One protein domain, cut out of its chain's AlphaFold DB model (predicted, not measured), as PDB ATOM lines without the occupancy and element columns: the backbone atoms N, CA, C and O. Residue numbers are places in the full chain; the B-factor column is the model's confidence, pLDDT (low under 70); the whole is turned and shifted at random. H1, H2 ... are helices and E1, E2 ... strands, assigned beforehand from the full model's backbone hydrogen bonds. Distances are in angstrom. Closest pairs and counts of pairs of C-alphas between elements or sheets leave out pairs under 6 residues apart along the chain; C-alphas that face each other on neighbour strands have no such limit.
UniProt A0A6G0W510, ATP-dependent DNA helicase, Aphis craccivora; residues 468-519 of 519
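What this domain is: This is residues 468 to 519 of the 519 residues of the protein "ATP-dependent DNA helicase" of Aphis craccivora (UniProt A0A6G0W510). A small three-stranded antiparallel sheet, E1, E3 and E2, stands between two short helices at one end of the longest axis and the long loop of residues 497 to 507 at the other. The helices H1 and H2 are joined by a long stretch, residues 474 to 485, and the pair is loosely set: H1 only grazes the sheet and H2 is not on it. The printed part has 52 residues, with two named helices and three named strands in the order H1 H2 E1 E2 E3; the sheet's order is E1 - E3 - E2. The class is mixed, helices and strands, though under half of the residues, 23 of 52, are in named elements. The whole is compact, with a radius of gyration of the C-alphas of 10.5 A, and the C-alphas span 28 by 20 by 17 A, a rounded outline.

How they stand to each other: The printed part begins with Ser 468 and goes into helix H1, residues 469 to 473. A long link of 12 residues leads to helix H2, residues 486 to 492. H1 and H2 are close but not clearly touching, with 2 pairs of C-alphas within 8 A; their closest C-alphas are those of Ile 470 and Leu 486, 7.8 A apart. In both helices every O i to N i+4 pair is within hydrogen-bond range. A tight link of 1 residue, Tyr 493, joins H2 to strand E1, residues 494 to 496. A long link of 11 residues then leads to strand E2, residues 508 to 511, and a tight link of 3 residues joins E2 to strand E3, residues 515 to 518. E2 and E3 form a hairpin. In the sheet E3 is the inner strand, and E1 and E2 are the edge strands. E1 and E3 are antiparallel, with 146 degrees between their directions; the C-alphas of Ile 495 and Leu 517 face each other at 4.9 A. Across this pair N 494 and O 518 are 2.8 A apart, and N 516 and O 496 are 2.9 A apart, both within hydrogen-bond range. E3 and E2 are antiparallel at 149 degrees, and the C-alphas of Lys 518 and Tyr 508 face each other at 4.9 A. Here N 509 and O 517 are 2.9 A apart and N 515 and O 511 are 2.8 A apart, both within hydrogen-bond range. E1 and E2 are only just apart, with their closest C-alphas 8.5 A from each other. H1 is only just on the sheet, with 5 pairs of C-alphas within 10 A, and only grazes it with residues 469 to 473. H2 is not on the sheet, with 3 such pairs. H2 and E2 are apart; H2 and E3 are only just apart, at 8.2 A between their closest C-alphas.

Where its parts are: H1, residues 469 to 473, begins at C-alpha 469 at (25.994, 122.430, 119.381). H2, residues 486 to 492, is the longest helix by residues and measures 10.0 A from first to last C-alpha. E1, residues 494 to 496, begins at C-alpha 494 at (28.486, 117.102, 111.302). E2, residues 508 to 511, measures 9.0 A, and E3, residues 515 to 518, measures 9.9 A. E3 ends at C-alpha 518 at (32.441, 114.048, 110.150).

The domain as a whole: The two C-alphas farthest apart are those of Asp 471 and Lys 504, 30.6 A from each other. The first and last printed C-alphas, of Ser 468 and Glu 519, are 18.3 A apart, and Glu 519 is the chain's last residue. The printed part has no cut. The links H1 to H2 and E1 to E2 are long. The mean pLDDT of the printed part is 84.6; residues 499 to 502 and residue 504, in the link between E1 and E2, are under 70.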
ATOM      1  N   SER A 468      23.436 120.459 123.066       87.19
ATOM      2  CA  SER A 468      23.359 121.461 121.997       87.19
ATOM      3  C   SER A 468      24.721 121.650 121.327       87.19
ATOM      4  O   SER A 468      25.758 121.311 121.905       87.19
ATOM      5  N   LEU A 469      24.737 122.195 120.101       88.75
ATOM      6  CA  LEU A 469      25.994 122.430 119.381       88.75
ATOM      7  C   LEU A 469      26.940 123.338 120.184       88.75
ATOM      8  O   LEU A 469      28.141 123.101 120.213       88.75
ATOM      9  N   ILE A 470      26.387 124.356 120.846       89.50
ATOM     10  CA  ILE A 470      27.158 125.423 121.489       89.50
ATOM     11  C   ILE A 470      27.470 125.103 122.952       89.50
ATOM     12  O   ILE A 470      28.587 125.348 123.393       89.50
ATOM     13  N   ASP A 471      26.512 124.557 123.705       86.25
ATOM     14  CA  ASP A 471      26.678 124.346 125.152       86.25
ATOM     15  C   ASP A 471      27.429 123.050 125.467       86.25
ATOM     16  O   ASP A 471      28.089 122.940 126.498       86.25
ATOM     17  N   ASN A 472      27.318 122.053 124.587       88.81
ATOM     18  CA  ASN A 472      27.891 120.734 124.812       88.81
ATOM     19  C   ASN A 472      28.887 120.400 123.722       88.81
ATOM     20  O   ASN A 472      30.020 120.045 124.037       88.81
ATOM     21  N   HIS A 473      28.488 120.510 122.453       90.38
ATOM     22  CA  HIS A 473      29.269 119.826 121.448       90.38
ATOM     23  C   HIS A 473      30.616 120.490 121.155       90.38
ATOM     24  O   HIS A 473      31.665 119.862 121.283       90.38
ATOM     25  N   TYR A 474      30.582 121.778 120.833       91.88
ATOM     26  CA  TYR A 474      31.769 122.568 120.545       91.88
ATOM     27  C   TYR A 474      32.746 122.664 121.737       91.88
ATOM     28  O   TYR A 474      33.946 122.490 121.518       91.88
ATOM     29  N   PRO A 475      32.304 122.854 123.000       91.31
ATOM     30  CA  PRO A 475      33.208 122.818 124.154       91.31
ATOM     31  C   PRO A 475      33.907 121.470 124.367       91.31
ATOM     32  O   PRO A 475      35.036 121.459 124.838       91.31
ATOM     33  N   HIS A 476      33.265 120.355 124.004       90.81
ATOM     34  CA  HIS A 476      33.832 119.004 124.130       90.81
ATOM     35  C   HIS A 476      34.447 118.489 122.821       90.81
ATOM     36  O   HIS A 476      34.644 117.282 122.675       90.81
ATOM     37  N   ARG A 477      34.696 119.366 121.839       91.88
ATOM     38  CA  ARG A 477      35.319 118.969 120.569       91.88
ATOM     39  C   ARG A 477      36.686 118.298 120.817       91.88
ATOM     40  O   ARG A 477      37.318 118.596 121.831       91.88
ATOM     41  N   PRO A 478      37.137 117.405 119.919       90.38
ATOM     42  CA  PRO A 478      38.432 116.739 120.041       90.38
ATOM     43  C   PRO A 478      39.585 117.730 120.231       90.38
ATOM     44  O   PRO A 478      39.524 118.858 119.741       90.38
ATOM     45  N   HIS A 479      40.646 117.309 120.919       88.12
ATOM     46  CA  HIS A 479      41.795 118.172 121.215       88.12
ATOM     47  C   HIS A 479      42.490 118.659 119.932       88.12
ATOM     48  O   HIS A 479      43.000 119.774 119.871       88.12
ATOM     49  N   GLU A 480      42.459 117.866 118.862       88.06
ATOM     50  CA  GLU A 480      42.989 118.239 117.546       88.06
ATOM     51  C   GLU A 480      42.225 119.412 116.903       88.06
ATOM     52  O   GLU A 480      42.657 119.964 115.895       88.06
ATOM     53  N   MET A 481      41.078 119.783 117.475       89.38
ATOM     54  CA  MET A 481      40.200 120.867 117.051       89.38
ATOM     55  C   MET A 481      40.204 122.043 118.039       89.38
ATOM     56  O   MET A 481      39.295 122.872 118.016       89.38
ATOM     57  N   GLU A 482      41.179 122.155 118.939       88.81
ATOM     58  CA  GLU A 482      41.180 123.242 119.924       88.81
ATOM     59  C   GLU A 482      41.264 124.633 119.263       88.81
ATOM     60  O   GLU A 482      40.559 125.551 119.685       88.81
ATOM     61  N   ASP A 483      41.980 124.745 118.142       92.38
ATOM     62  CA  ASP A 483      42.198 126.007 117.420       92.38
ATOM     63  C   ASP A 483      41.079 126.399 116.437       92.38
ATOM     64  O   ASP A 483      41.120 127.483 115.849       92.38
ATOM     65  N   ILE A 484      40.066 125.551 116.218       93.88
ATOM     66  CA  ILE A 484      38.967 125.900 115.306       93.88
ATOM     67  C   ILE A 484      37.908 126.744 116.008       93.88
ATOM     68  O   ILE A 484      37.496 126.464 117.133       93.88
ATOM     69  N   SER A 485      37.419 127.762 115.301       94.12
ATOM     70  CA  SER A 485      36.327 128.609 115.774       94.12
ATOM     71  C   SER A 485      34.984 127.864 115.767       94.12
ATOM     72  O   SER A 485      34.796 126.890 115.037       94.12
ATOM     73  N   LEU A 486      33.991 128.361 116.518       92.00
ATOM     74  CA  LEU A 486      32.620 127.823 116.483       92.00
ATOM     75  C   LEU A 486      32.023 127.895 115.072       92.00
ATOM     76  O   LEU A 486      31.263 127.012 114.676       92.00
ATOM     77  N   PHE A 487      32.373 128.939 114.321       90.94
ATOM     78  CA  PHE A 487      31.941 129.111 112.941       90.94
ATOM     79  C   PHE A 487      32.511 128.011 112.038       90.94
ATOM     80  O   PHE A 487      31.757 127.343 111.329       90.94
ATOM     81  N   ASP A 488      33.822 127.772 112.102       91.81
ATOM     82  CA  ASP A 488      34.475 126.699 111.345       91.81
ATOM     83  C   ASP A 488      33.946 125.328 111.754       91.81
ATOM     84  O   ASP A 488      33.661 124.495 110.899       91.81
ATOM     85  N   TYR A 489      33.742 125.115 113.054       92.00
ATOM     86  CA  TYR A 489      33.185 123.876 113.571       92.00
ATOM     87  C   TYR A 489      31.784 123.602 113.013       92.00
ATOM     88  O   TYR A 489      31.517 122.533 112.470       92.00
ATOM     89  N   ALA A 490      30.882 124.581 113.113       90.75
ATOM     90  CA  ALA A 490      29.504 124.426 112.667       90.75
ATOM     91  C   ALA A 490      29.386 124.294 111.143       90.75
ATOM     92  O   ALA A 490      28.519 123.560 110.664       90.75
ATOM     93  N   SER A 491      30.225 125.004 110.385       87.44
ATOM     94  CA  SER A 491      30.189 124.997 108.918       87.44
ATOM     95  C   SER A 491      30.790 123.732 108.311       87.44
ATOM     96  O   SER A 491      30.252 123.240 107.325       87.44
ATOM     97  N   LYS A 492      31.862 123.195 108.907       87.81
ATOM     98  CA  LYS A 492      32.637 122.088 108.330       87.81
ATOM     99  C   LYS A 492      32.329 120.728 108.936       87.81
ATOM    100  O   LYS A 492      32.690 119.744 108.325       87.81
ATOM    101  N   TYR A 493      31.698 120.645 110.109       88.50
ATOM    102  CA  TYR A 493      31.530 119.358 110.787       88.50
ATOM    103  C   TYR A 493      30.071 119.009 111.090       88.50
ATOM    104  O   TYR A 493      29.264 119.849 111.503       88.50
ATOM    105  N   ASP A 494      29.755 117.724 110.935       88.25
ATOM    106  CA  ASP A 494      28.486 117.102 111.302       88.25
ATOM    107  C   ASP A 494      28.687 116.009 112.363       88.25
ATOM    108  O   ASP A 494      29.658 115.250 112.345       88.25
ATOM    109  N   ILE A 495      27.728 115.888 113.283       87.94
ATOM    110  CA  ILE A 495      27.772 114.920 114.391       87.94
ATOM    111  C   ILE A 495      27.008 113.647 114.011       87.94
ATOM    112  O   ILE A 495      25.811 113.688 113.714       87.94
ATOM    113  N   VAL A 496      27.667 112.489 114.098       86.25
ATOM    114  CA  VAL A 496      27.112 111.179 113.729       86.25
ATOM    115  C   VAL A 496      27.084 110.236 114.937       86.25
ATOM    116  O   VAL A 496      28.117 109.788 115.416       86.25
ATOM    117  N   LYS A 497      25.881 109.878 115.413       78.31
ATOM    118  CA  LYS A 497      25.688 109.194 116.712       78.31
ATOM    119  C   LYS A 497      25.888 107.670 116.743       78.31
ATOM    120  O   LYS A 497      26.002 107.121 117.831       78.31
ATOM    121  N   LYS A 498      25.810 106.954 115.610       70.31
ATOM    122  CA  LYS A 498      25.606 105.480 115.629       70.31
ATOM    123  C   LYS A 498      26.598 104.631 114.837       70.31
ATOM    124  O   LYS A 498      26.810 103.482 115.205       70.31
ATOM    125  N   LYS A 499      27.171 105.130 113.742       67.88
ATOM    126  CA  LYS A 499      28.142 104.374 112.936       67.88
ATOM    127  C   LYS A 499      29.230 105.309 112.445       67.88
ATOM    128  O   LYS A 499      28.905 106.367 111.911       67.88
ATOM    129  N   LYS A 500      30.489 104.872 112.561       65.56
ATOM    130  CA  LYS A 500      31.596 105.463 111.808       65.56
ATOM    131  C   LYS A 500      31.244 105.323 110.326       65.56
ATOM    132  O   LYS A 500      31.062 104.189 109.871       65.56
ATOM    133  N   PRO A 501      31.050 106.418 109.583       61.94
ATOM    134  CA  PRO A 501      30.634 106.292 108.200       61.94
ATOM    135  C   PRO A 501      31.769 105.656 107.386       61.94
ATOM    136  O   PRO A 501      32.943 105.970 107.566       61.94
ATOM    137  N   TYR A 502      31.420 104.713 106.513       62.81
ATOM    138  CA  TYR A 502      32.380 104.001 105.672       62.81
ATOM    139  C   TYR A 502      32.609 104.803 104.385       62.81
ATOM    140  O   TYR A 502      32.152 104.422 103.313       62.81
ATOM    141  N   ASN A 503      33.252 105.965 104.487       72.88
ATOM    142  CA  ASN A 503      33.715 106.697 103.312       72.88
ATOM    143  C   ASN A 503      35.203 107.022 103.469       72.88
ATOM    144  O   ASN A 503      35.588 107.756 104.369       72.88
ATOM    145  N   LYS A 504      36.043 106.468 102.590       68.25
ATOM    146  CA  LYS A 504      37.505 106.633 102.650       68.25
ATOM    147  C   LYS A 504      37.983 108.055 102.311       68.25
ATOM    148  O   LYS A 504      39.149 108.346 102.542       68.25
ATOM    149  N   GLN A 505      37.121 108.907 101.751       74.75
ATOM    150  CA  GLN A 505      37.458 110.280 101.347       74.75
ATOM    151  C   GLN A 505      37.149 111.334 102.419       74.75
ATOM    152  O   GLN A 505      37.587 112.470 102.290       74.75
ATOM    153  N   LEU A 506      36.393 110.976 103.458       75.25
ATOM    154  CA  LEU A 506      35.963 111.903 104.505       75.25
ATOM    155  C   LEU A 506      36.790 111.681 105.773       75.25
ATOM    156  O   LEU A 506      37.042 110.535 106.159       75.25
ATOM    157  N   LYS A 507      37.204 112.768 106.433       81.38
ATOM    158  CA  LYS A 507      37.882 112.671 107.729       81.38
ATOM    159  C   LYS A 507      36.857 112.480 108.840       81.38
ATOM    160  O   LYS A 507      35.791 113.094 108.846       81.38
ATOM    161  N   TYR A 508      37.206 111.616 109.787       85.38
ATOM    162  CA  TYR A 508      36.395 111.339 110.963       85.38
ATOM    163  C   TYR A 508      37.230 111.458 112.218       85.38
ATOM    164  O   TYR A 508      38.324 110.894 112.284       85.38
ATOM    165  N   TYR A 509      36.657 112.104 113.220       84.94
ATOM    166  CA  TYR A 509      37.246 112.240 114.540       84.94
ATOM    167  C   TYR A 509      36.386 111.466 115.526       84.94
ATOM    168  O   TYR A 509      35.150 111.523 115.459       84.94
ATOM    169  N   ASP A 510      37.038 110.703 116.400       84.75
ATOM    170  CA  ASP A 510      36.333 110.083 117.512       84.75
ATOM    171  C   ASP A 510      35.785 111.183 118.412       84.75
ATOM    172  O   ASP A 510      36.457 112.179 118.681       84.75
ATOM    173  N   TYR A 511      34.535 111.027 118.822       85.38
ATOM    174  CA  TYR A 511      33.842 112.047 119.569       85.38
ATOM    175  C   TYR A 511      33.224 111.445 120.823       85.38
ATOM    176  O   TYR A 511      32.035 111.117 120.881       85.38
ATOM    177  N   SER A 512      34.088 111.270 121.825       80.12
ATOM    178  CA  SER A 512      33.783 110.573 123.075       80.12
ATOM    179  C   SER A 512      32.482 111.073 123.709       80.12
ATOM    180  O   SER A 512      32.273 112.271 123.895       80.12
ATOM    181  N   GLY A 513      31.570 110.141 123.993       80.19
ATOM    182  CA  GLY A 513      30.246 110.428 124.556       80.19
ATOM    183  C   GLY A 513      29.191 110.933 123.559       80.19
ATOM    184  O   GLY A 513      28.010 110.969 123.904       80.19
ATOM    185  N   PHE A 514      29.563 111.267 122.317       82.25
ATOM    186  CA  PHE A 514      28.659 111.866 121.323       82.25
ATOM    187  C   PHE A 514      28.646 111.166 119.948       82.25
ATOM    188  O   PHE A 514      27.721 111.402 119.163       82.25
ATOM    189  N   GLY A 515      29.603 110.275 119.665       86.50
ATOM    190  CA  GLY A 515      29.688 109.475 118.440       86.50
ATOM    191  C   GLY A 515      30.935 109.808 117.623       86.50
ATOM    192  O   GLY A 515      32.045 109.583 118.085       86.50
ATOM    193  N   TYR A 516      30.754 110.339 116.414       86.25
ATOM    194  CA  TYR A 516      31.840 110.772 115.528       86.25
ATOM    195  C   TYR A 516      31.578 112.174 114.987       86.25
ATOM    196  O   TYR A 516      30.426 112.518 114.705       86.25
ATOM    197  N   LEU A 517      32.640 112.948 114.775       86.81
ATOM    198  CA  LEU A 517      32.588 114.156 113.954       86.81
ATOM    199  C   LEU A 517      33.032 113.817 112.543       86.81
ATOM    200  O   LEU A 517      34.090 113.222 112.342       86.81
ATOM    201  N   LYS A 518      32.194 114.176 111.580       86.31
ATOM    202  CA  LYS A 518      32.441 114.048 110.150       86.31
ATOM    203  C   LYS A 518      32.762 115.437 109.607       86.31
ATOM    204  O   LYS A 518      31.924 116.316 109.780       86.31
ATOM    205  N   GLU A 519      33.930 115.596 108.987       83.56
ATOM    206  CA  GLU A 519      34.263 116.754 108.134       83.56
ATOM    207  C   GLU A 519      33.471 116.717 106.814       83.56
ATOM    208  O   GLU A 519      33.146 115.591 106.351       83.56
TER     209      GLU A 519